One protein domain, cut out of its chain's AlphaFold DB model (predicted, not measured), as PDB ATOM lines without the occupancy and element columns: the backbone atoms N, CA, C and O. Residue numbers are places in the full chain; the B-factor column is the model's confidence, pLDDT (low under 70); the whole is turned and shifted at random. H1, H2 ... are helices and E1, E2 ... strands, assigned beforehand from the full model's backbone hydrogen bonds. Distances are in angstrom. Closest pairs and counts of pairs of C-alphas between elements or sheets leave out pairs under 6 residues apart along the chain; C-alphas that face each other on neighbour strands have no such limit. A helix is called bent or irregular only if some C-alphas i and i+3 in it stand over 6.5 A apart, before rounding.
ATOM      1  N   ALA A  40     -38.033  36.630 -35.609       81.62
ATOM      2  CA  ALA A  40     -38.471  35.445 -34.881       81.62
ATOM      3  C   ALA A  40     -39.362  34.514 -35.727       81.62
ATOM      4  O   ALA A  40     -39.349  33.299 -35.532       81.62
ATOM      5  N   GLU A  41     -40.164  35.050 -36.650       83.12
ATOM      6  CA  GLU A  41     -40.951  34.241 -37.590       83.12
ATOM      7  C   GLU A  41     -40.073  33.631 -38.679       83.12
ATOM      8  O   GLU A  41     -40.226  32.449 -38.991       83.12
ATOM      9  N   LEU A  42     -39.119  34.402 -39.206       84.00
ATOM     10  CA  LEU A  42     -38.149  33.926 -40.189       84.00
ATOM     11  C   LEU A  42     -37.280  32.798 -39.622       84.00
ATOM     12  O   LEU A  42     -37.119  31.771 -40.278       84.00
ATOM     13  N   GLU A  43     -36.789  32.935 -38.389       84.19
ATOM     14  CA  GLU A  43     -35.997  31.905 -37.710       84.19
ATOM     15  C   GLU A  43     -36.812  30.620 -37.507       84.19
ATOM     16  O   GLU A  43     -36.346  29.526 -37.834       84.19
ATOM     17  N   ARG A  44     -38.063  30.732 -37.032       85.06
ATOM     18  CA  ARG A  44     -38.952  29.567 -36.875       85.06
ATOM     19  C   ARG A  44     -39.192  28.853 -38.202       85.06
ATOM     20  O   ARG A  44     -39.112  27.627 -38.248       85.06
ATOM     21  N   ASN A  45     -39.456  29.607 -39.268       85.88
ATOM     22  CA  ASN A  45     -39.665  29.050 -40.603       85.88
ATOM     23  C   ASN A  45     -38.390  28.392 -41.145       85.88
ATOM     24  O   ASN A  45     -38.459  27.306 -41.718       85.88
ATOM     25  N   LEU A  46     -37.220  29.001 -40.941       85.50
ATOM     26  CA  LEU A  46     -35.932  28.431 -41.339       85.50
ATOM     27  C   LEU A  46     -35.666  27.101 -40.628       85.50
ATOM     28  O   LEU A  46     -35.359  26.109 -41.286       85.50
ATOM     29  N   ILE A  47     -35.845  27.055 -39.306       86.50
ATOM     30  CA  ILE A  47     -35.662  25.827 -38.523       86.50
ATOM     31  C   ILE A  47     -36.637  24.745 -38.989       86.50
ATOM     32  O   ILE A  47     -36.227  23.605 -39.183       86.50
ATOM     33  N   ALA A  48     -37.909  25.088 -39.214       86.75
ATOM     34  CA  ALA A  48     -38.893  24.132 -39.717       86.75
ATOM     35  C   ALA A  48     -38.488  23.559 -41.087       86.75
ATOM     36  O   ALA A  48     -38.567  22.348 -41.296       86.75
ATOM     37  N   ASN A  49     -37.995  24.409 -41.994       86.44
ATOM     38  CA  ASN A  49     -37.497  23.976 -43.298       86.44
ATOM     39  C   ASN A  49     -36.283  23.041 -43.164       86.44
ATOM     40  O   ASN A  49     -36.262  21.993 -43.807       86.44
ATOM     41  N   LEU A  50     -35.310  23.368 -42.311       88.12
ATOM     42  CA  LEU A  50     -34.136  22.517 -42.075       88.12
ATOM     43  C   LEU A  50     -34.526  21.163 -41.472       88.12
ATOM     44  O   LEU A  50     -34.074  20.124 -41.944       88.12
ATOM     45  N   VAL A  51     -35.434  21.149 -40.495       89.12
ATOM     46  CA  VAL A  51     -35.931  19.897 -39.904       89.12
ATOM     47  C   VAL A  51     -36.629  19.031 -40.954       89.12
ATOM     48  O   VAL A  51     -36.389  17.829 -41.011       89.12
ATOM     49  N   SER A  52     -37.428  19.628 -41.846       88.06
ATOM     50  CA  SER A  52     -38.049  18.880 -42.951       88.06
ATOM     51  C   SER A  52     -37.050  18.327 -43.978       88.06
ATOM     52  O   SER A  52     -37.370  17.368 -44.672       88.06
ATOM     53  N   GLN A  53     -35.841  18.893 -44.048       84.19
ATOM     54  CA  GLN A  53     -34.733  18.395 -44.870       84.19
ATOM     55  C   GLN A  53     -33.896  17.315 -44.156       84.19
ATOM     56  O   GLN A  53     -32.933  16.819 -44.730       84.19
ATOM     57  N   GLY A  54     -34.262  16.934 -42.926       85.44
ATOM     58  CA  GLY A  54     -33.609  15.866 -42.165       85.44
ATOM     59  C   GLY A  54     -32.597  16.336 -41.118       85.44
ATOM     60  O   GLY A  54     -31.950  15.495 -40.502       85.44
ATOM     61  N   TYR A  55     -32.471  17.646 -40.876       89.00
ATOM     62  CA  TYR A  55     -31.624  18.162 -39.796       89.00
ATOM     63  C   TYR A  55     -32.263  17.876 -38.434       89.00
ATOM     64  O   TYR A  55     -33.446  18.148 -38.211       89.00
ATOM     65  N   GLU A  56     -31.472  17.391 -37.480       88.81
ATOM     66  CA  GLU A  56     -31.963  17.189 -36.118       88.81
ATOM     67  C   GLU A  56     -31.973  18.523 -35.363       88.81
ATOM     68  O   GLU A  56     -30.944  19.183 -35.214       88.81
ATOM     69  N   ARG A  57     -33.135  18.925 -34.838       87.44
ATOM     70  CA  ARG A  57     -33.214  20.110 -33.981       87.44
ATOM     71  C   ARG A  57     -32.731  19.786 -32.574       87.44
ATOM     72  O   ARG A  57     -33.338  18.976 -31.872       87.44
ATOM     73  N   LYS A  58     -31.706  20.504 -32.124       86.31
ATOM     74  CA  LYS A  58     -31.246  20.515 -30.733       86.31
ATOM     75  C   LYS A  58     -31.401  21.907 -30.139       86.31
ATOM     76  O   LYS A  58     -31.438  22.909 -30.846       86.31
ATOM     77  N   ASN A  59     -31.536  21.970 -28.821       83.69
ATOM     78  CA  ASN A  59     -31.573  23.233 -28.099       83.69
ATOM     79  C   ASN A  59     -30.530  23.170 -26.991       83.69
ATOM     80  O   ASN A  59     -30.738  22.458 -26.010       83.69
ATOM     81  N   PHE A  60     -29.425  23.882 -27.187       83.31
ATOM     82  CA  PHE A  60     -28.357  24.001 -26.202       83.31
ATOM     83  C   PHE A  60     -28.374  25.411 -25.630       83.31
ATOM     84  O   PHE A  60     -28.498  26.387 -26.368       83.31
ATOM     85  N   LYS A  61     -28.268  25.522 -24.311       79.44
ATOM     86  CA  LYS A  61     -28.261  26.808 -23.603       79.44
ATOM     87  C   LYS A  61     -26.859  27.246 -23.215       79.44
ATOM     88  O   LYS A  61     -26.642  28.431 -22.981       79.44
ATOM     89  N   THR A  62     -25.922  26.306 -23.136       80.75
ATOM     90  CA  THR A  62     -24.564  26.542 -22.644       80.75
ATOM     91  C   THR A  62     -23.523  25.978 -23.603       80.75
ATOM     92  O   THR A  62     -23.803  25.102 -24.425       80.75
ATOM     93  N   SER A  63     -22.290  26.475 -23.480       82.31
ATOM     94  CA  SER A  63     -21.157  25.931 -24.231       82.31
ATOM     95  C   SER A  63     -20.864  24.480 -23.841       82.31
ATOM     96  O   SER A  63     -20.519  23.676 -24.702       82.31
ATOM     97  N   ASP A  64     -21.049  24.120 -22.572       84.94
ATOM     98  CA  ASP A  64     -20.796  22.763 -22.081       84.94
ATOM     99  C   ASP A  64     -21.737  21.741 -22.730       84.94
ATOM    100  O   ASP A  64     -21.313  20.646 -23.100       84.94
ATOM    101  N   GLU A  65     -23.006  22.110 -22.936       85.25
ATOM    102  CA  GLU A  65     -23.977  21.275 -23.649       85.25
ATOM    103  C   GLU A  65     -23.583  21.067 -25.122       85.25
ATOM    104  O   GLU A  65     -23.738  19.963 -25.650       85.25
ATOM    105  N   LEU A  66     -23.014  22.092 -25.770       86.69
ATOM    106  CA  LEU A  66     -22.466  21.981 -27.126       86.69
ATOM    107  C   LEU A  66     -21.283  21.008 -27.180       86.69
ATOM    108  O   LEU A  66     -21.279  20.119 -28.030       86.69
ATOM    109  N   TYR A  67     -20.308  21.129 -26.270       87.75
ATOM    110  CA  TYR A  67     -19.157  20.216 -26.229       87.75
ATOM    111  C   TYR A  67     -19.577  18.778 -25.905       87.75
ATOM    112  O   TYR A  67     -19.047  17.839 -26.500       87.75
ATOM    113  N   ALA A  68     -20.556  18.587 -25.016       89.56
ATOM    114  CA  ALA A  68     -21.095  17.267 -24.705       89.56
ATOM    115  C   ALA A  68     -21.773  16.623 -25.924       89.56
ATOM    116  O   ALA A  68     -21.582  15.436 -26.185       89.56
ATOM    117  N   ASN A  69     -22.530  17.397 -26.705       90.31
ATOM    118  CA  ASN A  69     -23.111  16.894 -27.946       90.31
ATOM    119  C   ASN A  69     -22.039  16.618 -29.010       90.31
ATOM    120  O   ASN A  69     -22.086  15.572 -29.652       90.31
ATOM    121  N   LEU A  70     -21.057  17.510 -29.164       90.19
ATOM    122  CA  LEU A  70     -19.949  17.344 -30.106       90.19
ATOM    123  C   LEU A  70     -19.168  16.056 -29.835       90.19
ATOM    124  O   LEU A  70     -18.882  15.313 -30.771       90.19
ATOM    125  N   LYS A  71     -18.917  15.745 -28.556       91.94
ATOM    126  CA  LYS A  71     -18.334  14.470 -28.127       91.94
ATOM    127  C   LYS A  71     -19.102  13.286 -28.702       91.94
ATOM    128  O   LYS A  71     -18.523  12.464 -29.404       91.94
ATOM    129  N   VAL A  72     -20.413  13.247 -28.471       92.81
ATOM    130  CA  VAL A  72     -21.280  12.155 -28.935       92.81
ATOM    131  C   VAL A  72     -21.266  12.032 -30.461       92.81
ATOM    132  O   VAL A  72     -21.265  10.916 -30.977       92.81
ATOM    133  N   GLN A  73     -21.240  13.144 -31.202       91.69
ATOM    134  CA  GLN A  73     -21.188  13.083 -32.667       91.69
ATOM    135  C   GLN A  73     -19.841  12.559 -33.179       91.69
ATOM    136  O   GLN A  73     -19.826  11.718 -34.076       91.69
ATOM    137  N   ILE A  74     -18.717  12.985 -32.592       91.88
ATOM    138  CA  ILE A  74     -17.384  12.485 -32.971       91.88
ATOM    139  C   ILE A  74     -17.234  11.003 -32.607       91.88
ATOM    140  O   ILE A  74     -16.709  10.226 -33.409       91.88
ATOM    141  N   GLU A  75     -17.733  10.591 -31.441       92.38
ATOM    142  CA  GLU A  75     -17.780   9.186 -31.020       92.38
ATOM    143  C   GLU A  75     -18.563   8.329 -32.013       92.38
ATOM    144  O   GLU A  75     -18.075   7.288 -32.446       92.38
ATOM    145  N   ARG A  76     -19.741   8.797 -32.441       91.94
ATOM    146  CA  ARG A  76     -20.566   8.113 -33.449       91.94
ATOM    147  C   ARG A  76     -19.889   8.049 -34.813       91.94
ATOM    148  O   ARG A  76     -19.921   6.999 -35.443       91.94
ATOM    149  N   LEU A  77     -19.273   9.145 -35.257       91.56
ATOM    150  CA  LEU A  77     -18.605   9.223 -36.558       91.56
ATOM    151  C   LEU A  77     -17.414   8.259 -36.653       91.56
ATOM    152  O   LEU A  77     -17.177   7.663 -37.703       91.56
ATOM    153  N   ASN A  78     -16.665   8.109 -35.561       90.94
ATOM    154  CA  ASN A  78     -15.455   7.286 -35.518       90.94
ATOM    155  C   ASN A  78     -15.680   5.900 -34.908       90.94
ATOM    156  O   ASN A  78     -14.777   5.066 -34.947       90.94
ATOM    157  N   ASN A  79     -16.878   5.649 -34.379       91.44
ATOM    158  CA  ASN A  79     -17.244   4.438 -33.658       91.44
ATOM    159  C   ASN A  79     -16.291   4.151 -32.475       91.44
ATOM    160  O   ASN A  79     -15.824   3.025 -32.293       91.44
ATOM    161  N   VAL A  80     -16.002   5.201 -31.696       90.88
ATOM    162  CA  VAL A  80     -15.114   5.203 -30.517       90.88
ATOM    163  C   VAL A  80     -15.860   5.671 -29.273       90.88
ATOM    164  O   VAL A  80     -16.978   6.175 -29.356       90.88
ATOM    165  N   SER A  81     -15.247   5.527 -28.104       91.00
ATOM    166  CA  SER A  81     -15.762   6.090 -26.855       91.00
ATOM    167  C   SER A  81     -14.618   6.743 -26.099       91.00
ATOM    168  O   SER A  81     -13.644   6.075 -25.767       91.00
ATOM    169  N   PHE A  82     -14.731   8.040 -25.834       90.81
ATOM    170  CA  PHE A  82     -13.735   8.781 -25.074       90.81
ATOM    171  C   PHE A  82     -14.105   8.783 -23.592       90.81
ATOM    172  O   PHE A  82     -15.248   9.061 -23.200       90.81
ATOM    173  N   SER A  83     -13.116   8.592 -22.729       91.94
ATOM    174  CA  SER A  83     -13.226   8.992 -21.329       91.94
ATOM    175  C   SER A  83     -13.299  10.523 -21.203       91.94
ATOM    176  O   SER A  83     -13.160  11.276 -22.170       91.94
ATOM    177  N   LYS A  84     -13.581  11.021 -19.995       89.50
ATOM    178  CA  LYS A  84     -13.614  12.470 -19.756       89.50
ATOM    179  C   LYS A  84     -12.226  13.102 -19.944       89.50
ATOM    180  O   LYS A  84     -12.129  14.128 -20.602       89.50
ATOM    181  N   SER A  85     -11.174  12.463 -19.429       91.50
ATOM    182  CA  SER A  85      -9.787  12.929 -19.564       91.50
ATOM    183  C   SER A  85      -9.324  12.953 -21.016       91.50
ATOM    184  O   SER A  85      -8.729  13.935 -21.450       91.50
ATOM    185  N   GLU A  86      -9.630  11.904 -21.780       92.19
ATOM    186  CA  GLU A  86      -9.264  11.825 -23.198       92.19
ATOM    187  C   GLU A  86      -9.984  12.883 -24.026       92.19
ATOM    188  O   GLU A  86      -9.372  13.512 -24.886       92.19
ATOM    189  N   TRP A  87     -11.266  13.119 -23.743       92.56
ATOM    190  CA  TRP A  87     -12.027  14.165 -24.413       92.56
ATOM    191  C   TRP A  87     -11.464  15.561 -24.120       92.56
ATOM    192  O   TRP A  87     -11.243  16.337 -25.047       92.56
ATOM    193  N   ASP A  88     -11.161  15.863 -22.855       91.31
ATOM    194  CA  ASP A  88     -10.572  17.150 -22.463       91.31
ATOM    195  C   ASP A  88      -9.179  17.350 -23.100       91.31
ATOM    196  O   ASP A  88      -8.839  18.459 -23.535       91.31
ATOM    197  N   ARG A  89      -8.391  16.268 -23.229       90.88
ATOM    198  CA  ARG A  89      -7.110  16.262 -23.954       90.88
ATOM    199  C   ARG A  89      -7.313  16.538 -25.441       90.88
ATOM    200  O   ARG A  89      -6.687  17.451 -25.971       90.88
ATOM    201  N   PHE A  90      -8.223  15.820 -26.095       91.12
ATOM    202  CA  PHE A  90      -8.546  16.016 -27.510       91.12
ATOM    203  C   PHE A  90      -9.004  17.453 -27.807       91.12
ATOM    204  O   PHE A  90      -8.575  18.057 -28.795       91.12
ATOM    205  N   LEU A  91      -9.825  18.040 -26.930       88.88
ATOM    206  CA  LEU A  91     -10.226  19.440 -27.041       88.88
ATOM    207  C   LEU A  91      -9.027  20.384 -26.915       88.88
ATOM    208  O   LEU A  91      -8.819  21.219 -27.785       88.88
ATOM    209  N   THR A  92      -8.214  20.243 -25.872       88.00
ATOM    210  CA  THR A  92      -7.123  21.192 -25.588       88.00
ATOM    211  C   THR A  92      -5.968  21.091 -26.591       88.00
ATOM    212  O   THR A  92      -5.340  22.097 -26.938       88.00
ATOM    213  N   GLU A  93      -5.662  19.880 -27.057       87.12
ATOM    214  CA  GLU A  93      -4.551  19.625 -27.977       87.12
ATOM    215  C   GLU A  93      -4.926  19.916 -29.429       87.12
ATOM    216  O   GLU A  93      -4.116  20.484 -30.163       87.12
ATOM    217  N   TYR A  94      -6.150  19.567 -29.838       86.56
ATOM    218  CA  TYR A  94      -6.536  19.606 -31.241       86.56
ATOM    219  C   TYR A  94      -7.773  20.457 -31.533       86.56
ATOM    220  O   TYR A  94      -7.685  21.341 -32.375       86.56
ATOM    221  N   LEU A  95      -8.928  20.247 -30.902       84.25
ATOM    222  CA  LEU A  95     -10.158  20.892 -31.399       84.25
ATOM    223  C   LEU A  95     -10.286  22.380 -31.015       84.25
ATOM    224  O   LEU A  95     -10.806  23.203 -31.778       84.25
ATOM    225  N   ASP A  96      -9.810  22.732 -29.828       84.19
ATOM    226  CA  ASP A  96      -9.937  24.049 -29.216       84.19
ATOM    227  C   ASP A  96      -8.661  24.463 -28.482       84.19
ATOM    228  O   ASP A  96      -8.667  24.853 -27.313       84.19
ATOM    229  N   SER A  97      -7.533  24.381 -29.189       84.94
ATOM    230  CA  SER A  97      -6.268  24.824 -28.621       84.94
ATOM    231  C   SER A  97      -6.295  26.340 -28.407       84.94
ATOM    232  O   SER A  97      -6.677  27.077 -29.319       84.94
ATOM    233  N   PRO A  98      -5.822  26.866 -27.260       81.31
ATOM    234  CA  PRO A  98      -5.813  28.309 -26.993       81.31
ATOM    235  C   PRO A  98      -4.939  29.108 -27.974       81.31
ATOM    236  O   PRO A  98      -5.031  30.332 -28.036       81.31
ATOM    237  N   LYS A  99      -4.078  28.426 -28.738       79.75
ATOM    238  CA  LYS A  99      -3.247  29.018 -29.794       79.75
ATOM    239  C   LYS A  99      -3.977  29.132 -31.137       79.75
ATOM    240  O   LYS A  99      -3.486  29.822 -32.028       79.75
ATOM    241  N   ASP A 100      -5.128  28.477 -31.293       82.69
ATOM    242  CA  ASP A 100      -5.845  28.422 -32.561       82.69
ATOM    243  C   ASP A 100      -6.658  29.691 -32.812       82.69
ATOM    244  O   ASP A 100      -7.665  29.975 -32.157       82.69
ATOM    245  N   GLY A 101      -6.268  30.423 -33.850       83.69
ATOM    246  CA  GLY A 101      -7.097  31.469 -34.437       83.69
ATOM    247  C   GLY A 101      -8.133  30.925 -35.426       83.69
ATOM    248  O   GLY A 101      -8.255  29.726 -35.673       83.69
ATOM    249  N   MET A 102      -8.852  31.841 -36.079       85.50
ATOM    250  CA  MET A 102      -9.821  31.502 -37.133       85.50
ATOM    251  C   MET A 102      -9.182  30.725 -38.301       85.50
ATOM    252  O   MET A 102      -9.809  29.827 -38.861       85.50
ATOM    253  N   ILE A 103      -7.929  31.050 -38.646       88.69
ATOM    254  CA  ILE A 103      -7.186  30.419 -39.748       88.69
ATOM    255  C   ILE A 103      -6.891  28.950 -39.428       88.69
ATOM    256  O   ILE A 103      -7.201  28.080 -40.233       88.69
ATOM    257  N   GLU A 104      -6.374  28.667 -38.232       86.38
ATOM    258  CA  GLU A 104      -6.047  27.302 -37.799       86.38
ATOM    259  C   GLU A 104      -7.294  26.418 -37.721       86.38
ATOM    260  O   GLU A 104      -7.301  25.297 -38.228       86.38
ATOM    261  N   LYS A 105      -8.404  26.952 -37.194       86.69
ATOM    262  CA  LYS A 105      -9.689  26.236 -37.187       86.69
ATOM    263  C   LYS A 105     -10.191  25.952 -38.607       86.69
ATOM    264  O   LYS A 105     -10.713  24.872 -38.869       86.69
ATOM    265  N   THR A 106      -9.989  26.882 -39.541       87.44
ATOM    266  CA  THR A 106     -10.329  26.662 -40.956       87.44
ATOM    267  C   THR A 106      -9.457  25.568 -41.570       87.44
ATOM    268  O   THR A 106      -9.988  24.693 -42.253       87.44
ATOM    269  N   ARG A 107      -8.148  25.562 -41.287       89.12
ATOM    270  CA  ARG A 107      -7.225  24.522 -41.761       89.12
ATOM    271  C   ARG A 107      -7.621  23.139 -41.255       89.12
ATOM    272  O   ARG A 107      -7.675  22.216 -42.054       89.12
ATOM    273  N   LYS A 108      -8.016  23.004 -39.986       88.62
ATOM    274  CA  LYS A 108      -8.496  21.724 -39.427       88.62
ATOM    275  C   LYS A 108      -9.696  21.167 -40.183       88.62
ATOM    276  O   LYS A 108      -9.742  19.991 -40.506       88.62
ATOM    277  N   ILE A 109     -10.647  22.021 -40.546       87.75
ATOM    278  CA  ILE A 109     -11.833  21.600 -41.303       87.75
ATOM    279  C   ILE A 109     -11.489  21.280 -42.767       87.75
ATOM    280  O   ILE A 109     -12.025  20.331 -43.348       87.75
ATOM    281  N   GLN A 110     -10.617  22.068 -43.399       87.88
ATOM    282  CA  GLN A 110     -10.350  21.972 -44.838       87.88
ATOM    283  C   GLN A 110      -9.249  20.968 -45.198       87.88
ATOM    284  O   GLN A 110      -9.422  20.189 -46.138       87.88
ATOM    285  N   GLU A 111      -8.169  20.930 -44.437       87.00
ATOM    286  CA  GLU A 111      -6.969  20.140 -44.716       87.00
ATOM    287  C   GLU A 111      -6.813  19.028 -43.676       87.00
ATOM    288  O   GLU A 111      -6.885  17.850 -44.025       87.00
ATOM    289  N   ASP A 112      -6.741  19.388 -42.394       88.75
ATOM    290  CA  ASP A 112      -6.362  18.464 -41.319       88.75
ATOM    291  C   ASP A 112      -7.572  17.813 -40.643       88.75
ATOM    292  O   ASP A 112      -7.619  17.726 -39.425       88.75
ATOM    293  N   TYR A 113      -8.569  17.350 -41.403       87.31
ATOM    294  CA  TYR A 113      -9.846  16.842 -40.860       87.31
ATOM    295  C   TYR A 113      -9.754  15.455 -40.188       87.31
ATOM    296  O   TYR A 113     -10.773  14.883 -39.783       87.31
ATOM    297  N   ILE A 114      -8.546  14.900 -40.108       90.31
ATOM    298  CA  ILE A 114      -8.208  13.643 -39.444       90.31
ATOM    299  C   ILE A 114      -7.095  13.949 -38.450       90.31
ATOM    300  O   ILE A 114      -6.104  14.577 -38.814       90.31
ATOM    301  N   TYR A 115      -7.261  13.495 -37.216       91.12
ATOM    302  CA  TYR A 115      -6.302  13.686 -36.144       91.12
ATOM    303  C   TYR A 115      -5.886  12.351 -35.541       91.12
ATOM    304  O   TYR A 115      -6.733  11.558 -35.133       91.12
ATOM    305  N   ASP A 116      -4.582  12.118 -35.455       91.88
ATOM    306  CA  ASP A 116      -4.029  10.901 -34.876       91.88
ATOM    307  C   ASP A 116      -4.014  11.048 -33.345       91.88
ATOM    308  O   ASP A 116      -3.161  11.734 -32.779       91.88
ATOM    309  N   PHE A 117      -4.986  10.432 -32.667       92.81
ATOM    310  CA  PHE A 117      -5.135  10.502 -31.214       92.81
ATOM    311  C   PHE A 117      -4.620   9.223 -30.555       92.81
ATOM    312  O   PHE A 117      -4.965   8.113 -30.961       92.81
ATOM    313  N   THR A 118      -3.799   9.383 -29.518       91.69
ATOM    314  CA  THR A 118      -3.365   8.270 -28.666       91.69
ATOM    315  C   THR A 118      -4.281   8.198 -27.452       91.69
ATOM    316  O   THR A 118      -4.401   9.181 -26.719       91.69
ATOM    317  N   PHE A 119      -4.927   7.057 -27.248       91.25
ATOM    318  CA  PHE A 119      -5.785   6.788 -26.095       91.25
ATOM    319  C   PHE A 119      -4.966   6.398 -24.862       91.25
ATOM    320  O   PHE A 119      -3.776   6.084 -24.954       91.25
ATOM    321  N   ASP A 120      -5.593   6.438 -23.688       88.56
ATOM    322  CA  ASP A 120      -4.910   6.181 -22.411       88.56
ATOM    323  C   ASP A 120      -4.469   4.713 -22.244       88.56
ATOM    324  O   ASP A 120      -3.559   4.416 -21.471       88.56
ATOM    325  N   ASP A 121      -5.062   3.789 -23.000       86.12
ATOM    326  CA  ASP A 121      -4.641   2.385 -23.098       86.12
ATOM    327  C   ASP A 121      -3.456   2.165 -24.071       86.12
ATOM    328  O   ASP A 121      -2.987   1.036 -24.241       86.12
ATOM    329  N   GLY A 122      -2.958   3.240 -24.692       85.00
ATOM    330  CA  GLY A 122      -1.823   3.240 -25.607       85.00
ATOM    331  C   GLY A 122      -2.160   2.935 -27.067       85.00
ATOM    332  O   GLY A 122      -1.231   2.858 -27.875       85.00
ATOM    333  N   HIS A 123      -3.435   2.766 -27.445       89.94
ATOM    334  CA  HIS A 123      -3.781   2.596 -28.858       89.94
ATOM    335  C   HIS A 123      -3.807   3.938 -29.601       89.94
ATOM    336  O   HIS A 123      -4.279   4.953 -29.090       89.94
ATOM    337  N   LEU A 124      -3.294   3.938 -30.832       91.31
ATOM    338  CA  LEU A 124      -3.370   5.080 -31.740       91.31
ATOM    339  C   LEU A 124      -4.557   4.888 -32.685       91.31
ATOM    340  O   LEU A 124      -4.660   3.847 -33.341       91.31
ATOM    341  N   GLN A 125      -5.419   5.894 -32.791       90.44
ATOM    342  CA  GLN A 125      -6.531   5.886 -33.734       90.44
ATOM    343  C   GLN A 125      -6.720   7.246 -34.401       90.44
ATOM    344  O   GLN A 125      -6.594   8.302 -33.786       90.44
ATOM    345  N   ASN A 126      -7.085   7.194 -35.677       92.06
ATOM    346  CA  ASN A 126      -7.280   8.373 -36.507       92.06
ATOM    347  C   ASN A 126      -8.722   8.866 -36.343       92.06
ATOM    348  O   ASN A 126      -9.655   8.290 -36.909       92.06
ATOM    349  N   ILE A 127      -8.900   9.925 -35.560       91.94
ATOM    350  CA  ILE A 127     -10.185  10.552 -35.269       91.94
ATOM    351  C   ILE A 127     -10.509  11.559 -36.366       91.94
ATOM    352  O   ILE A 127      -9.827  12.563 -36.550       91.94
ATOM    353  N   LYS A 128     -11.581  11.305 -37.106       92.06
ATOM    354  CA  LYS A 128     -12.121  12.217 -38.110       92.06
ATOM    355  C   LYS A 128     -13.078  13.197 -37.454       92.06
ATOM    356  O   LYS A 128     -13.942  12.787 -36.683       92.06
ATOM    357  N   ILE A 129     -12.982  14.468 -37.821       90.94
ATOM    358  CA  ILE A 129     -13.992  15.466 -37.441       90.94
ATOM    359  C   ILE A 129     -15.120  15.565 -38.472       90.94
ATOM    360  O   ILE A 129     -16.248  15.872 -38.107       90.94
ATOM    361  N   ILE A 130     -14.828  15.281 -39.747       90.19
ATOM    362  CA  ILE A 130     -15.793  15.284 -40.856       90.19
ATOM    363  C   ILE A 130     -15.432  14.154 -41.826       90.19
ATOM    364  O   ILE A 130     -14.274  14.014 -42.223       90.19
ATOM    365  N   ASP A 131     -16.411  13.367 -42.265       89.38
ATOM    366  CA  ASP A 131     -16.227  12.399 -43.347       89.38
ATOM    367  C   ASP A 131     -16.454  13.068 -44.710       89.38
ATOM    368  O   ASP A 131     -17.584  13.267 -45.161       89.38
ATOM    369  N   LYS A 132     -15.351  13.419 -45.381       87.94
ATOM    370  CA  LYS A 132     -15.375  13.984 -46.742       87.94
ATOM    371  C   LYS A 132     -15.568  12.936 -47.835       87.94
ATOM    372  O   LYS A 132     -15.892  13.298 -48.961       87.94
ATOM    373  N   LYS A 133     -15.327  11.654 -47.536       86.56
ATOM    374  CA  LYS A 133     -15.481  10.570 -48.515       86.56
ATOM    375  C   LYS A 133     -16.944  10.155 -48.613       86.56
ATOM    376  O   LYS A 133     -17.453  10.003 -49.715       86.56
ATOM    377  N   ASN A 134     -17.613  10.027 -47.469       86.25
ATOM    378  CA  ASN A 134     -19.033   9.707 -47.381       86.25
ATOM    379  C   ASN A 134     -19.769  10.816 -46.630       86.25
ATOM    380  O   ASN A 134     -19.940  10.753 -45.414       86.25
ATOM    381  N   ILE A 135     -20.254  11.818 -47.367       85.38
ATOM    382  CA  ILE A 135     -20.912  12.989 -46.769       85.38
ATOM    383  C   ILE A 135     -22.151  12.633 -45.933       85.38
ATOM    384  O   ILE A 135     -22.473  13.354 -44.994       85.38
ATOM    385  N   HIS A 136     -22.803  11.506 -46.236       85.38
ATOM    386  CA  HIS A 136     -23.980  11.001 -45.524       85.38
ATOM    387  C   HIS A 136     -23.674  10.434 -44.129       85.38
ATOM    388  O   HIS A 136     -24.604  10.219 -43.360       85.38
ATOM    389  N   ASN A 137     -22.399  10.202 -43.793       87.12
ATOM    390  CA  ASN A 137     -21.997   9.784 -42.447       87.12
ATOM    391  C   ASN A 137     -21.926  10.961 -41.464       87.12
ATOM    392  O   ASN A 137     -21.827  10.744 -40.259       87.12
ATOM    393  N   ASN A 138     -21.944  12.200 -41.964       88.38
ATOM    394  CA  ASN A 138     -21.939  13.380 -41.111       88.38
ATOM    395  C   ASN A 138     -23.342  13.624 -40.552       88.38
ATOM    396  O   ASN A 138     -24.337  13.562 -41.278       88.38
ATOM    397  N   PHE A 139     -23.414  13.934 -39.261       88.62
ATOM    398  CA  PHE A 139     -24.668  14.214 -38.573       88.62
ATOM    399  C   PHE A 139     -24.899  15.717 -38.526       88.62
ATOM    400  O   PHE A 139     -24.161  16.427 -37.852       88.62
ATOM    401  N   LEU A 140     -25.933  16.174 -39.227       88.75
ATOM    402  CA  LEU A 140     -26.261  17.590 -39.323       88.75
ATOM    403  C   LEU A 140     -27.315  17.978 -38.286       88.75
ATOM    404  O   LEU A 140     -28.397  17.381 -38.218       88.75
ATOM    405  N   GLN A 141     -27.014  19.004 -37.496       87.50
ATOM    406  CA  GLN A 141     -27.883  19.467 -36.418       87.50
ATOM    407  C   GLN A 141     -28.135  20.972 -36.518       87.50
ATOM    408  O   GLN A 141     -27.260  21.765 -36.864       87.50
ATOM    409  N   VAL A 142     -29.366  21.378 -36.200       86.75
ATOM    410  CA  VAL A 142     -29.766  22.786 -36.134       86.75
ATOM    411  C   VAL A 142     -30.021  23.183 -34.688       86.75
ATOM    412  O   VAL A 142     -30.785  22.529 -33.974       86.75
ATOM    413  N   VAL A 143     -29.393  24.280 -34.265       85.31
ATOM    414  CA  VAL A 143     -29.567  24.872 -32.936       85.31
ATOM    415  C   VAL A 143     -29.963  26.335 -33.059       85.31
ATOM    416  O   VAL A 143     -29.584  27.026 -34.005       85.31
ATOM    417  N   ASN A 144     -30.743  26.806 -32.090       81.06
ATOM    418  CA  ASN A 144     -30.978  28.234 -31.902       81.06
ATOM    419  C   ASN A 144     -29.702  28.909 -31.363       81.06
ATOM    420  O   ASN A 144     -28.745  28.233 -30.981       81.06
TER     421      ASN A 144
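Overview. This is residues 40 to 144 of the 157 residues of the protein "Type I site-specific deoxyribonuclease" of Parvimonas sp. oral taxon 110 str. F0139 (UniProt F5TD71). The model is a loosely joined pair of lobes in line: a small one, where H1 packs on a two-stranded ribbon of E1 and E4, and a larger one, where residues 74 to 78 of H2 lie close to E3 of the hairpin E2 and E3, and H3 lies close to E2. H2 lies between the small lobe and the hairpin, and H4 lies beyond the end of H3. The printed part has 105 residues with four named helices and four named strands, in the order H1 E1 H2 H3 H4 E2 E3 E4; E1 and E4 are parallel, E2 and E3 antiparallel, and the class is mixed, helices and strands. The whole is elongated, spanning 50 by 29 by 27 A, and only just compact, close to loose, with a radius of gyration of the C-alphas of 15.5 A.

Arrangement. H1, residues 40 to 52, comes closest to E1, residues 56 to 58, at the C-alphas of Val 51 and Arg 57, 6.5 A apart. E4, residues 141 to 143, is the parallel neighbour of E1, at 33 degrees between directions; N 58 and O 142 are within hydrogen-bond range at 2.9 A. The closest C-alphas of H1 and E4 are those of Ile 47 and Val 142, 7.1 A apart. H2, residues 63 to 78, is apart from H1. H3, residues 84 to 95, is close to H2 but not clearly touching: the C-alphas of Lys 71 and Trp 87 are the closest, 7.3 A apart, and the lines are about perpendicular at 90 degrees. H4, residues 102 to 110, is close to H3 but not clearly touching, with the closest C-alphas, of Leu 95 and Lys 105, 7.9 A apart. E2, residues 114 to 118, and E3, residues 124 to 128, form a hairpin, antiparallel at 150 degrees; N 127 and O 115 are 2.7 A apart, within hydrogen-bond range. The closest C-alphas of H3 and E2 are those of Phe 90 and Phe 117, 7.5 A apart, and of H2 and E3 those of Asn 78 and Ile 127, 6.2 A apart. In H1, H2, H3 and H4 every O i to N i+4 pair is within hydrogen-bond range.

Along the chain. H1 begins at C-alpha 40, (-38.471, 35.445, -34.881), and is 18.4 A long. E1 is 6.4 A long, H2 22.5 A, H3 14.8 A and H4 12.3 A. H3 is irregular, but only just: C-alphas 92 and 95 are 6.6 A apart. E2 and E3 are 13.0 A each, E2 beginning at C-alpha 114, (-8.208, 13.643, -39.444). E4 is 6.6 A long and ends at C-alpha 143, (-29.567, 24.872, -32.936).

Size, cuts and confidence. The two C-alphas farthest apart are those of Glu 41 and Gly 122, 51.3 A; those of Ala 40 and Asn 144, first and last printed, are 10.8 A apart. The printed part has no cut. The link from E3 to E4, residues 129 to 140, is long. The mean pLDDT of the printed part is 87.9, and no printed residue is under 70.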